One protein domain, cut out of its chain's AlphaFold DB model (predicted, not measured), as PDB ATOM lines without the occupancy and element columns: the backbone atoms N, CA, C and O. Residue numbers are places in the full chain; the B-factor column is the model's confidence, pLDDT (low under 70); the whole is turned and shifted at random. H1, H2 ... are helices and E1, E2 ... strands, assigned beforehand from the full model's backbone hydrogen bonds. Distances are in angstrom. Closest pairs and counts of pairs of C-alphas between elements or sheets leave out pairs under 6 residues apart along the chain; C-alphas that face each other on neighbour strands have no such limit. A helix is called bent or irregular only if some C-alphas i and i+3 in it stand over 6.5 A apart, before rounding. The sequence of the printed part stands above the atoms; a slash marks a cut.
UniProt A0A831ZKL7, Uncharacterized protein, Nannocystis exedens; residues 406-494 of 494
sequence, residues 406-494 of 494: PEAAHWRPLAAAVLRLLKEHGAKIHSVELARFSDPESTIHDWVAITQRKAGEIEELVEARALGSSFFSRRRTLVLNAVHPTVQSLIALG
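What this domain is: This is residues 406 to 494 of the 494 residues of an uncharacterized protein of Nannocystis exedens (UniProt A0A831ZKL7). A small twisted sheet of three strands has the long helix H1 along one face, over its edge strand E1. The short helix H3 packs crosswise on residues 410 to 414 of H1, and the four-residue H2 sits by the opposite edge strand, E2. The printed part has 89 residues, with named elements in the order H1, E1, E2, H2, E3, H3; the mixed sheet runs E1, E3, E2, and the class is mixed, helices and strands. It is compact, with a radius of gyration of the C-alphas of 12.9 A and spans of 36 by 34 by 20 A.

Where its parts are: H1, residues 406 to 424, begins at C-alpha 406 (240.095, 212.098, 195.978) and is 28.6 A long. It is irregular, with C-alphas 410 and 413 7.0 A apart, and has a kink of 31 degrees near residue 414. E1, residues 429 to 435, measures 16.5 A. E2 is residues 449 to 452, H2 is 461 to 464, and E3, residues 476 to 481, measures 15.9 A. H3, residues 485 to 491, ends at C-alpha 491 (243.727, 199.491, 198.059).

How they stand to each other: E1 and E3 are parallel, with N 433 and O 478 2.9 A apart. E3 and E2 are antiparallel, with N 479 and O 450 2.8 A apart. H1 is on the sheet at a height of 6.9 A, in two layers, a helix on one face of a sheet; its closest C-alphas to E1 are Ala 415 and Val 432, 5.2 A. H3 touches H1 about perpendicular, at 87 degrees, closest at the C-alphas of Leu 414 and Ile 491, 6.0 A. H2 only grazes the sheet. In H3 every O i to N i+4 pair is within hydrogen-bond range, in H1 13 of 15; H2 is too short for one.

The domain as a whole: The C-alphas farthest apart, Pro 406 and Phe 471, are 37.2 A apart. The printed part has no cut. The links E1 to E2 and H2 to E3 are long. Mean pLDDT of the printed part is 88.0; residues 467 to 474 and 494 are under 70.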
ATOM      1  N   PRO A 406     239.030 212.766 195.229       94.81
ATOM      2  CA  PRO A 406     240.095 212.098 195.978       94.81
ATOM      3  C   PRO A 406     239.878 210.594 196.169       94.81
ATOM      4  O   PRO A 406     240.784 209.816 195.873       94.81
ATOM      5  N   GLU A 407     238.687 210.171 196.596       93.06
ATOM      6  CA  GLU A 407     238.350 208.755 196.774       93.06
ATOM      7  C   GLU A 407     238.431 208.012 195.434       93.06
ATOM      8  O   GLU A 407     239.100 206.981 195.324       93.06
ATOM      9  N   ALA A 408     237.862 208.590 194.371       92.75
ATOM     10  CA  ALA A 408     237.963 208.024 193.031       92.75
ATOM     11  C   ALA A 408     239.424 207.887 192.565       92.75
ATOM     12  O   ALA A 408     239.786 206.886 191.949       92.75
ATOM     13  N   ALA A 409     240.275 208.882 192.841       93.19
ATOM     14  CA  ALA A 409     241.691 208.850 192.484       93.19
ATOM     15  C   ALA A 409     242.454 207.773 193.265       93.19
ATOM     16  O   ALA A 409     243.280 207.078 192.674       93.19
ATOM     17  N   HIS A 410     242.133 207.598 194.547       93.75
ATOM     18  CA  HIS A 410     242.713 206.568 195.403       93.75
ATOM     19  C   HIS A 410     242.375 205.144 194.929       93.75
ATOM     20  O   HIS A 410     243.187 204.235 195.060       93.75
ATOM     21  N   TRP A 411     241.213 204.944 194.305       95.56
ATOM     22  CA  TRP A 411     240.787 203.641 193.782       95.56
ATOM     23  C   TRP A 411     241.395 203.259 192.422       95.56
ATOM     24  O   TRP A 411     241.450 202.075 192.073       95.56
ATOM     25  N   ARG A 412     241.860 204.238 191.632       94.31
ATOM     26  CA  ARG A 412     242.350 204.021 190.253       94.31
ATOM     27  C   ARG A 412     243.511 203.024 190.130       94.31
ATOM     28  O   ARG A 412     243.452 202.219 189.196       94.31
ATOM     29  N   PRO A 413     244.548 203.034 190.996       95.75
ATOM     30  CA  PRO A 413     245.665 202.095 190.881       95.75
ATOM     31  C   PRO A 413     245.210 200.636 190.958       95.75
ATOM     32  O   PRO A 413     245.581 199.830 190.102       95.75
ATOM     33  N   LEU A 414     244.332 200.314 191.916       95.88
ATOM     34  CA  LEU A 414     243.802 198.962 192.075       95.88
ATOM     35  C   LEU A 414     242.940 198.549 190.876       95.88
ATOM     36  O   LEU A 414     243.136 197.463 190.327       95.88
ATOM     37  N   ALA A 415     242.030 199.417 190.426       95.25
ATOM     38  CA  ALA A 415     241.204 199.155 189.246       95.25
ATOM     39  C   ALA A 415     242.058 198.830 188.004       95.25
ATOM     40  O   ALA A 415     241.804 197.845 187.304       95.25
ATOM     41  N   ALA A 416     243.114 199.615 187.757       95.19
ATOM     42  CA  ALA A 416     244.029 199.403 186.637       95.19
ATOM     43  C   ALA A 416     244.821 198.091 186.767       95.19
ATOM     44  O   ALA A 416     244.959 197.355 185.783       95.19
ATOM     45  N   ALA A 417     245.306 197.773 187.973       95.31
ATOM     46  CA  ALA A 417     246.034 196.538 188.247       95.31
ATOM     47  C   ALA A 417     245.159 195.293 188.027       95.31
ATOM     48  O   ALA A 417     245.580 194.360 187.338       95.31
ATOM     49  N   VAL A 418     243.921 195.304 188.534       94.62
ATOM     50  CA  VAL A 418     242.963 194.199 188.367       94.62
ATOM     51  C   VAL A 418     242.555 194.044 186.900       94.62
ATOM     52  O   VAL A 418     242.527 192.925 186.391       94.62
ATOM     53  N   LEU A 419     242.314 195.143 186.174       93.94
ATOM     54  CA  LEU A 419     241.991 195.077 184.744       93.94
ATOM     55  C   LEU A 419     243.131 194.456 183.926       93.94
ATOM     56  O   LEU A 419     242.865 193.652 183.031       93.94
ATOM     57  N   ARG A 420     244.390 194.818 184.215       94.25
ATOM     58  CA  ARG A 420     245.563 194.233 183.550       94.25
ATOM     59  C   ARG A 420     245.642 192.729 183.812       94.25
ATOM     60  O   ARG A 420     245.719 191.967 182.852       94.25
ATOM     61  N   LEU A 421     245.520 192.313 185.074       93.38
ATOM     62  CA  LEU A 421     245.561 190.902 185.469       93.38
ATOM     63  C   LEU A 421     244.462 190.081 184.777       93.38
ATOM     64  O   LEU A 421     244.723 189.007 184.238       93.38
ATOM     65  N   LEU A 422     243.232 190.598 184.747       90.19
ATOM     66  CA  LEU A 422     242.098 189.930 184.106       90.19
ATOM     67  C   LEU A 422     242.286 189.803 182.587       90.19
ATOM     68  O   LEU A 422     241.947 188.766 182.018       90.19
ATOM     69  N   LYS A 423     242.864 190.820 181.931       88.06
ATOM     70  CA  LYS A 423     243.198 190.762 180.499       88.06
ATOM     71  C   LYS A 423     244.300 189.748 180.196       88.06
ATOM     72  O   LYS A 423     244.169 189.014 179.222       88.06
ATOM     73  N   GLU A 424     245.339 189.676 181.028       92.44
ATOM     74  CA  GLU A 424     246.411 188.675 180.908       92.44
ATOM     75  C   GLU A 424     245.869 187.238 181.022       92.44
ATOM     76  O   GLU A 424     246.347 186.345 180.331       92.44
ATOM     77  N   HIS A 425     244.804 187.035 181.805       87.38
ATOM     78  CA  HIS A 425     244.112 185.749 181.955       87.38
ATOM     79  C   HIS A 425     242.956 185.538 180.954       87.38
ATOM     80  O   HIS A 425     242.172 184.601 181.095       87.38
ATOM     81  N   GLY A 426     242.823 186.398 179.939       84.31
ATOM     82  CA  GLY A 426     241.846 186.235 178.857       84.31
ATOM     83  C   GLY A 426     240.388 186.555 179.218       84.31
ATOM     84  O   GLY A 426     239.483 186.212 178.452       84.31
ATOM     85  N   ALA A 427     240.121 187.217 180.350       83.19
ATOM     86  CA  ALA A 427     238.762 187.583 180.747       83.19
ATOM     87  C   ALA A 427     238.168 188.671 179.831       83.19
ATOM     88  O   ALA A 427     238.797 189.686 179.523       83.19
ATOM     89  N   LYS A 428     236.904 188.493 179.423       79.25
ATOM     90  CA  LYS A 428     236.185 189.415 178.525       79.25
ATOM     91  C   LYS A 428     235.457 190.520 179.299       79.25
ATOM     92  O   LYS A 428     234.230 190.539 179.365       79.25
ATOM     93  N   ILE A 429     236.215 191.451 179.875       86.00
ATOM     94  CA  ILE A 429     235.692 192.572 180.676       86.00
ATOM     95  C   ILE A 429     236.065 193.909 180.013       86.00
ATOM     96  O   ILE A 429     237.161 194.066 179.474       86.00
ATOM     97  N   HIS A 430     235.135 194.869 180.008       86.81
ATOM     98  CA  HIS A 430     235.332 196.198 179.424       86.81
ATOM     99  C   HIS A 430     236.283 197.055 180.260       86.81
ATOM    100  O   HIS A 430     237.246 197.614 179.732       86.81
ATOM    101  N   SER A 431     235.980 197.150 181.551       92.06
ATOM    102  CA  SER A 431     236.667 197.980 182.532       92.06
ATOM    103  C   SER A 431     236.501 197.379 183.931       92.06
ATOM    104  O   SER A 431     235.659 196.502 184.143       92.06
ATOM    105  N   VAL A 432     237.337 197.826 184.864       94.62
ATOM    106  CA  VAL A 432     237.189 197.545 186.292       94.62
ATOM    107  C   VAL A 432     236.973 198.879 186.983       94.62
ATOM    108  O   VAL A 432     237.723 199.821 186.728       94.62
ATOM    109  N   GLU A 433     235.968 198.948 187.840       95.75
ATOM    110  CA  GLU A 433     235.659 200.114 188.660       95.75
ATOM    111  C   GLU A 433     235.522 199.700 190.126       95.75
ATOM    112  O   GLU A 433     235.395 198.517 190.444       95.75
ATOM    113  N   LEU A 434     235.587 200.676 191.027       96.62
ATOM    114  CA  LEU A 434     235.336 200.486 192.450       96.62
ATOM    115  C   LEU A 434     234.075 201.255 192.837       96.62
ATOM    116  O   LEU A 434     233.851 202.366 192.360       96.62
ATOM    117  N   ALA A 435     233.272 200.655 193.708       96.44
ATOM    118  CA  ALA A 435     232.075 201.263 194.268       96.44
ATOM    119  C   ALA A 435     231.815 200.715 195.676       96.44
ATOM    120  O   ALA A 435     232.340 199.670 196.060       96.44
ATOM    121  N   ARG A 436     230.999 201.413 196.463       95.06
ATOM    122  CA  ARG A 436     230.650 201.019 197.832       95.06
ATOM    123  C   ARG A 436     229.355 200.217 197.806       95.06
ATOM    124  O   ARG A 436     228.350 200.665 197.261       95.06
ATOM    125  N   PHE A 437     229.370 199.020 198.384       95.00
ATOM    126  CA  PHE A 437     228.188 198.157 198.467       95.00
ATOM    127  C   PHE A 437     227.509 198.367 199.824       95.00
ATOM    128  O   PHE A 437     227.433 197.456 200.642       95.00
ATOM    129  N   SER A 438     227.103 199.607 200.106       91.25
ATOM    130  CA  SER A 438     226.698 200.044 201.452       91.25
ATOM    131  C   SER A 438     225.209 200.368 201.602       91.25
ATOM    132  O   SER A 438     224.792 200.666 202.716       91.25
ATOM    133  N   ASP A 439     224.412 200.298 200.530       90.62
ATOM    134  CA  ASP A 439     222.975 200.608 200.583       90.62
ATOM    135  C   ASP A 439     222.235 199.621 201.511       90.62
ATOM    136  O   ASP A 439     222.276 198.425 201.222       90.62
ATOM    137  N   PRO A 440     221.562 200.080 202.587       89.69
ATOM    138  CA  PRO A 440     220.937 199.209 203.590       89.69
ATOM    139  C   PRO A 440     219.869 198.252 203.054       89.69
ATOM    140  O   PRO A 440     219.588 197.239 203.688       89.69
ATOM    141  N   GLU A 441     219.252 198.574 201.914       91.88
ATOM    142  CA  GLU A 441     218.276 197.687 201.282       91.88
ATOM    143  C   GLU A 441     218.956 196.561 200.505       91.88
ATOM    144  O   GLU A 441     218.294 195.590 200.154       91.88
ATOM    145  N   SER A 442     220.247 196.683 200.188       91.06
ATOM    146  CA  SER A 442     220.951 195.785 199.282       91.06
ATOM    147  C   SER A 442     221.437 194.500 199.954       91.06
ATOM    148  O   SER A 442     221.783 194.462 201.124       91.06
ATOM    149  N   THR A 443     221.530 193.412 199.188       93.25
ATOM    150  CA  THR A 443     222.006 192.105 199.686       93.25
ATOM    151  C   THR A 443     223.448 191.786 199.287       93.25
ATOM    152  O   THR A 443     223.942 190.686 199.544       93.25
ATOM    153  N   ILE A 444     224.143 192.733 198.647       93.62
ATOM    154  CA  ILE A 444     225.499 192.525 198.117       93.62
ATOM    155  C   ILE A 444     226.612 193.003 199.059       93.62
ATOM    156  O   ILE A 444     227.767 193.008 198.650       93.62
ATOM    157  N   HIS A 445     226.301 193.389 200.300       92.88
ATOM    158  CA  HIS A 445     227.268 193.958 201.252       92.88
ATOM    159  C   HIS A 445     228.560 193.144 201.393       92.88
ATOM    160  O   HIS A 445     229.656 193.702 201.341       92.88
ATOM    161  N   ASP A 446     228.423 191.822 201.490       93.06
ATOM    162  CA  ASP A 446     229.542 190.895 201.688       93.06
ATOM    163  C   ASP A 446     230.165 190.407 200.373       93.06
ATOM    164  O   ASP A 446     231.057 189.558 200.365       93.06
ATOM    165  N   TRP A 447     229.693 190.894 199.224       94.62
ATOM    166  CA  TRP A 447     230.223 190.462 197.937       94.62
ATOM    167  C   TRP A 447     231.495 191.245 197.629       94.62
ATOM    168  O   TRP A 447     231.545 192.464 197.773       94.62
ATOM    169  N   VAL A 448     232.527 190.550 197.150       95.88
ATOM    170  CA  VAL A 448     233.795 191.182 196.741       95.88
ATOM    171  C   VAL A 448     233.617 192.011 195.470       95.88
ATOM    172  O   VAL A 448     234.256 193.049 195.308       95.88
ATOM    173  N   ALA A 449     232.774 191.543 194.550       94.62
ATOM    174  CA  ALA A 449     232.550 192.191 193.271       94.62
ATOM    175  C   ALA A 449     231.200 191.802 192.664       94.62
ATOM    176  O   ALA A 449     230.651 190.739 192.960       94.62
ATOM    177  N   ILE A 450     230.722 192.641 191.750       94.44
ATOM    178  CA  ILE A 450     229.640 192.332 190.815       94.44
ATOM    179  C   ILE A 450     230.064 192.686 189.391       94.44
ATOM    180  O   ILE A 450     231.078 193.346 189.172       94.44
ATOM    181  N   THR A 451     229.268 192.290 188.407       92.25
ATOM    182  CA  THR A 451     229.380 192.801 187.039       92.25
ATOM    183  C   THR A 451     228.202 193.701 186.709       92.25
ATOM    184  O   THR A 451     227.080 193.411 187.104       92.25
ATOM    185  N   GLN A 452     228.444 194.785 185.977       90.81
ATOM    186  CA  GLN A 452     227.398 195.696 185.518       90.81
ATOM    187  C   GLN A 452     227.528 195.973 184.022       90.81
ATOM    188  O   GLN A 452     228.623 195.911 183.457       90.81
ATOM    189  N   ARG A 453     226.417 196.283 183.352       85.88
ATOM    190  CA  ARG A 453     226.453 196.798 181.968       85.88
ATOM    191  C   ARG A 453     227.151 198.156 181.898       85.88
ATOM    192  O   ARG A 453     227.956 198.385 180.999       85.88
ATOM    193  N   LYS A 454     226.864 199.013 182.873       87.12
ATOM    194  CA  LYS A 454     227.513 200.299 183.102       87.12
ATOM    195  C   LYS A 454     227.599 200.519 184.609       87.12
ATOM    196  O   LYS A 454     226.634 200.255 185.322       87.12
ATOM    197  N   ALA A 455     228.771 200.918 185.088       87.12
ATOM    198  CA  ALA A 455     228.989 201.114 186.513       87.12
ATOM    199  C   ALA A 455     228.107 202.248 187.054       87.12
ATOM    200  O   ALA A 455     227.912 203.264 186.382       87.12
ATOM    201  N   GLY A 456     227.578 202.056 188.263       85.88
ATOM    202  CA  GLY A 456     226.739 203.045 188.943       85.88
ATOM    203  C   GLY A 456     225.292 203.121 188.442       85.88
ATOM    204  O   GLY A 456     224.563 204.020 188.849       85.88
ATOM    205  N   GLU A 457     224.863 202.200 187.576       90.50
ATOM    206  CA  GLU A 457     223.447 202.007 187.235       90.50
ATOM    207  C   GLU A 457     222.843 200.866 188.065       90.50
ATOM    208  O   GLU A 457     223.570 200.055 188.641       90.50
ATOM    209  N   ILE A 458     221.512 200.795 188.146       93.62
ATOM    210  CA  ILE A 458     220.834 199.647 188.764       93.62
ATOM    211  C   ILE A 458     221.086 198.383 187.936       93.62
ATOM    212  O   ILE A 458     221.121 198.434 186.707       93.62
ATOM    213  N   GLU A 459     221.244 197.240 188.597       92.88
ATOM    214  CA  GLU A 459     221.453 195.948 187.933       92.88
ATOM    215  C   GLU A 459     220.630 194.861 188.641       92.88
ATOM    216  O   GLU A 459     220.509 194.858 189.869       92.88
ATOM    217  N   GLU A 460     220.052 193.929 187.878       92.62
ATOM    218  CA  GLU A 460     219.409 192.751 188.472       92.62
ATOM    219  C   GLU A 460     220.475 191.799 189.027       92.62
ATOM    220  O   GLU A 460     221.465 191.496 188.361       92.62
ATOM    221  N   LEU A 461     220.264 191.251 190.226       91.81
ATOM    222  CA  LEU A 461     221.243 190.384 190.893       91.81
ATOM    223  C   LEU A 461     221.602 189.130 190.089       91.81
ATOM    224  O   LEU A 461     222.737 188.652 190.157       91.81
ATOM    225  N   VAL A 462     220.645 188.596 189.325       88.81
ATOM    226  CA  VAL A 462     220.874 187.453 188.431       88.81
ATOM    227  C   VAL A 462     221.880 187.828 187.346       88.81
ATOM    228  O   VAL A 462     222.802 187.063 187.063       88.81
ATOM    229  N   GLU A 463     221.753 189.027 186.781       87.88
ATOM    230  CA  GLU A 463     222.709 189.531 185.809       87.88
ATOM    231  C   GLU A 463     224.040 189.913 186.464       87.88
ATOM    232  O   GLU A 463     225.089 189.647 185.882       87.88
ATOM    233  N   ALA A 464     224.022 190.460 187.680       87.50
ATOM    234  CA  ALA A 464     225.207 190.937 188.386       87.50
ATOM    235  C   ALA A 464     226.264 189.840 188.628       87.50
ATOM    236  O   ALA A 464     227.460 190.130 188.721       87.50
ATOM    237  N   ARG A 465     225.839 188.571 188.678       83.62
ATOM    238  CA  ARG A 465     226.702 187.390 188.863       83.62
ATOM    239  C   ARG A 465     227.261 186.800 187.563       83.62
ATOM    240  O   ARG A 465     228.084 185.888 187.618       83.62
ATOM    241  N   ALA A 466     226.831 187.283 186.399       74.12
ATOM    242  CA  ALA A 466     227.205 186.705 185.114       74.12
ATOM    243  C   ALA A 466     228.372 187.456 184.453       74.12
ATOM    244  O   ALA A 466     228.218 188.574 183.953       74.12
ATOM    245  N   LEU A 467     229.523 186.786 184.342       66.19
ATOM    246  CA  LEU A 467     230.583 187.176 183.411       66.19
ATOM    247  C   LEU A 467     230.111 186.869 181.980       66.19
ATOM    248  O   LEU A 467     229.617 185.774 181.716       66.19
ATOM    249  N   GLY A 468     230.233 187.827 181.054       59.34
ATOM    250  CA  GLY A 468     229.792 187.650 179.665       59.34
ATOM    251  C   GLY A 468     230.420 186.403 179.028       59.34
ATOM    252  O   GLY A 468     231.624 186.363 178.788       59.34
ATOM    253  N   SER A 469     229.611 185.368 178.785       50.25
ATOM    254  CA  SER A 469     230.086 184.027 178.408       50.25
ATOM    255  C   SER A 469     230.007 183.731 176.905       50.25
ATOM    256  O   SER A 469     230.580 182.748 176.441       50.25
ATOM    257  N   SER A 470     229.350 184.586 176.111       51.06
ATOM    258  CA  SER A 470     229.108 184.358 174.676       51.06
ATOM    259  C   SER A 470     229.887 185.320 173.774       51.06
ATOM    260  O   SER A 470     230.173 186.458 174.151       51.06
ATOM    261  N   PHE A 471     230.193 184.882 172.547       46.38
ATOM    262  CA  PHE A 471     230.849 185.679 171.496       46.38
ATOM    263  C   PHE A 471     230.054 186.948 171.117       46.38
ATOM    264  O   PHE A 471     230.640 187.912 170.636       46.38
ATOM    265  N   PHE A 472     228.748 186.967 171.413       50.88
ATOM    266  CA  PHE A 472     227.841 188.107 171.221       50.88
ATOM    267  C   PHE A 472     227.471 188.839 172.525       50.88
ATOM    268  O   PHE A 472     226.656 189.760 172.504       50.88
ATOM    269  N   SER A 473     228.034 188.440 173.673       56.50
ATOM    270  CA  SER A 473     227.733 189.104 174.946       56.50
ATOM    271  C   SER A 473     228.333 190.515 174.977       56.50
ATOM    272  O   SER A 473     229.500 190.725 174.635       56.50
ATOM    273  N   ARG A 474     227.515 191.507 175.352       59.72
ATOM    274  CA  ARG A 474     227.958 192.899 175.528       59.72
ATOM    275  C   ARG A 474     229.056 192.941 176.596       59.72
ATOM    276  O   ARG A 474     228.942 192.278 177.625       59.72
ATOM    277  N   ARG A 475     230.127 193.707 176.349       72.25
ATOM    278  CA  ARG A 475     231.244 193.844 177.297       72.25
ATOM    279  C   ARG A 475     230.712 194.429 178.615       72.25
ATOM    280  O   ARG A 475     230.081 195.478 178.581       72.25
ATOM    281  N   ARG A 476     230.960 193.757 179.743       86.56
ATOM    282  CA  ARG A 476     230.534 194.198 181.087       86.56
ATOM    283  C   ARG A 476     231.676 194.875 181.839       86.56
ATOM    284  O   ARG A 476     232.839 194.588 181.557       86.56
ATOM    285  N   THR A 477     231.350 195.722 182.803       91.69
ATOM    286  CA  THR A 477     232.287 196.297 183.777       91.69
ATOM    287  C   THR A 477     232.292 195.441 185.040       91.69
ATOM    288  O   THR A 477     231.228 195.079 185.537       91.69
ATOM    289  N   LEU A 478     233.473 195.094 185.556       94.06
ATOM    290  CA  LEU A 478     233.606 194.485 186.881       94.06
ATOM    291  C   LEU A 478     233.654 195.607 187.918       94.06
ATOM    292  O   LEU A 478     234.504 196.486 187.823       94.06
ATOM    293  N   VAL A 479     232.770 195.569 188.905       96.06
ATOM    294  CA  VAL A 479     232.716 196.558 189.982       96.06
ATOM    295  C   VAL A 479     233.154 195.884 191.272       96.06
ATOM    296  O   VAL A 479     232.514 194.935 191.719       96.06
ATOM    297  N   LEU A 480     234.262 196.345 191.846       96.44
ATOM    298  CA  LEU A 480     234.819 195.845 193.099       96.44
ATOM    299  C   LEU A 480     234.223 196.608 194.286       96.44
ATOM    300  O   LEU A 480     234.069 197.829 194.236       96.44
ATOM    301  N   ASN A 481     233.943 195.888 195.365       96.62
ATOM    302  CA  ASN A 481     233.410 196.449 196.596       96.62
ATOM    303  C   ASN A 481     234.508 197.158 197.396       96.62
ATOM    304  O   ASN A 481     235.268 196.518 198.120       96.62
ATOM    305  N   ALA A 482     234.575 198.482 197.305       95.81
ATOM    306  CA  ALA A 482     235.596 199.299 197.956       95.81
ATOM    307  C   ALA A 482     235.576 199.225 199.495       95.81
ATOM    308  O   ALA A 482     236.569 199.570 200.132       95.81
ATOM    309  N   VAL A 483     234.468 198.776 200.101       94.44
ATOM    310  CA  VAL A 483     234.343 198.620 201.563       94.44
ATOM    311  C   VAL A 483     234.551 197.185 202.042       94.44
ATOM    312  O   VAL A 483     234.573 196.945 203.245       94.44
ATOM    313  N   HIS A 484     234.749 196.225 201.135       96.56
ATOM    314  CA  HIS A 484     235.049 194.851 201.523       96.56
ATOM    315  C   HIS A 484     236.466 194.763 202.130       96.56
ATOM    316  O   HIS A 484     237.408 195.252 201.498       96.56
ATOM    317  N   PRO A 485     236.682 194.080 203.277       95.38
ATOM    318  CA  PRO A 485     237.983 194.046 203.967       95.38
ATOM    319  C   PRO A 485     239.163 193.630 203.075       95.38
ATOM    320  O   PRO A 485     240.237 194.236 203.110       95.38
ATOM    321  N   THR A 486     238.951 192.634 202.208       94.94
ATOM    322  CA  THR A 486     239.955 192.196 201.221       94.94
ATOM    323  C   THR A 486     240.312 193.296 200.226       94.94
ATOM    324  O   THR A 486     241.482 193.491 199.920       94.94
ATOM    325  N   VAL A 487     239.318 194.028 199.717       95.69
ATOM    326  CA  VAL A 487     239.542 195.087 198.727       95.69
ATOM    327  C   VAL A 487     240.212 196.283 199.393       95.69
ATOM    328  O   VAL A 487     241.175 196.794 198.843       95.69
ATOM    329  N   GLN A 488     239.804 196.665 200.608       94.81
ATOM    330  CA  GLN A 488     240.477 197.710 201.389       94.81
ATOM    331  C   GLN A 488     241.957 197.398 201.630       94.81
ATOM    332  O   GLN A 488     242.808 198.267 201.449       94.81
ATOM    333  N   SER A 489     242.274 196.146 201.967       94.00
ATOM    334  CA  SER A 489     243.664 195.703 202.125       94.00
ATOM    335  C   SER A 489     244.459 195.852 200.824       94.00
ATOM    336  O   SER A 489     245.610 196.268 200.854       94.00
ATOM    337  N   LEU A 490     243.842 195.557 199.673       93.44
ATOM    338  CA  LEU A 490     244.471 195.719 198.359       93.44
ATOM    339  C   LEU A 490     244.617 197.189 197.947       93.44
ATOM    340  O   LEU A 490     245.621 197.538 197.335       93.44
ATOM    341  N   ILE A 491     243.645 198.042 198.285       91.81
ATOM    342  CA  ILE A 491     243.727 199.491 198.059       91.81
ATOM    343  C   ILE A 491     244.908 200.072 198.847       91.81
ATOM    344  O   ILE A 491     245.641 200.886 198.308       91.81
ATOM    345  N   ALA A 492     245.136 199.626 200.086       88.62
ATOM    346  CA  ALA A 492     246.231 200.114 200.928       88.62
ATOM    347  C   ALA A 492     247.640 199.687 200.459       88.62
ATOM    348  O   ALA A 492     248.631 200.244 200.927       88.62
ATOM    349  N   LEU A 493     247.739 198.681 199.581       85.81
ATOM    350  CA  LEU A 493     249.007 198.185 199.028       85.81
ATOM    351  C   LEU A 493     249.435 198.898 197.735       85.81
ATOM    352  O   LEU A 493     250.588 198.745 197.328       85.81
ATOM    353  N   GLY A 494     248.509 199.593 197.067       67.38
ATOM    354  CA  GLY A 494     248.740 200.328 195.818       67.38
ATOM    355  C   GLY A 494     248.849 201.823 196.049       67.38
ATOM    356  O   GLY A 494     249.534 202.463 195.220       67.38
TER     357      GLY A 494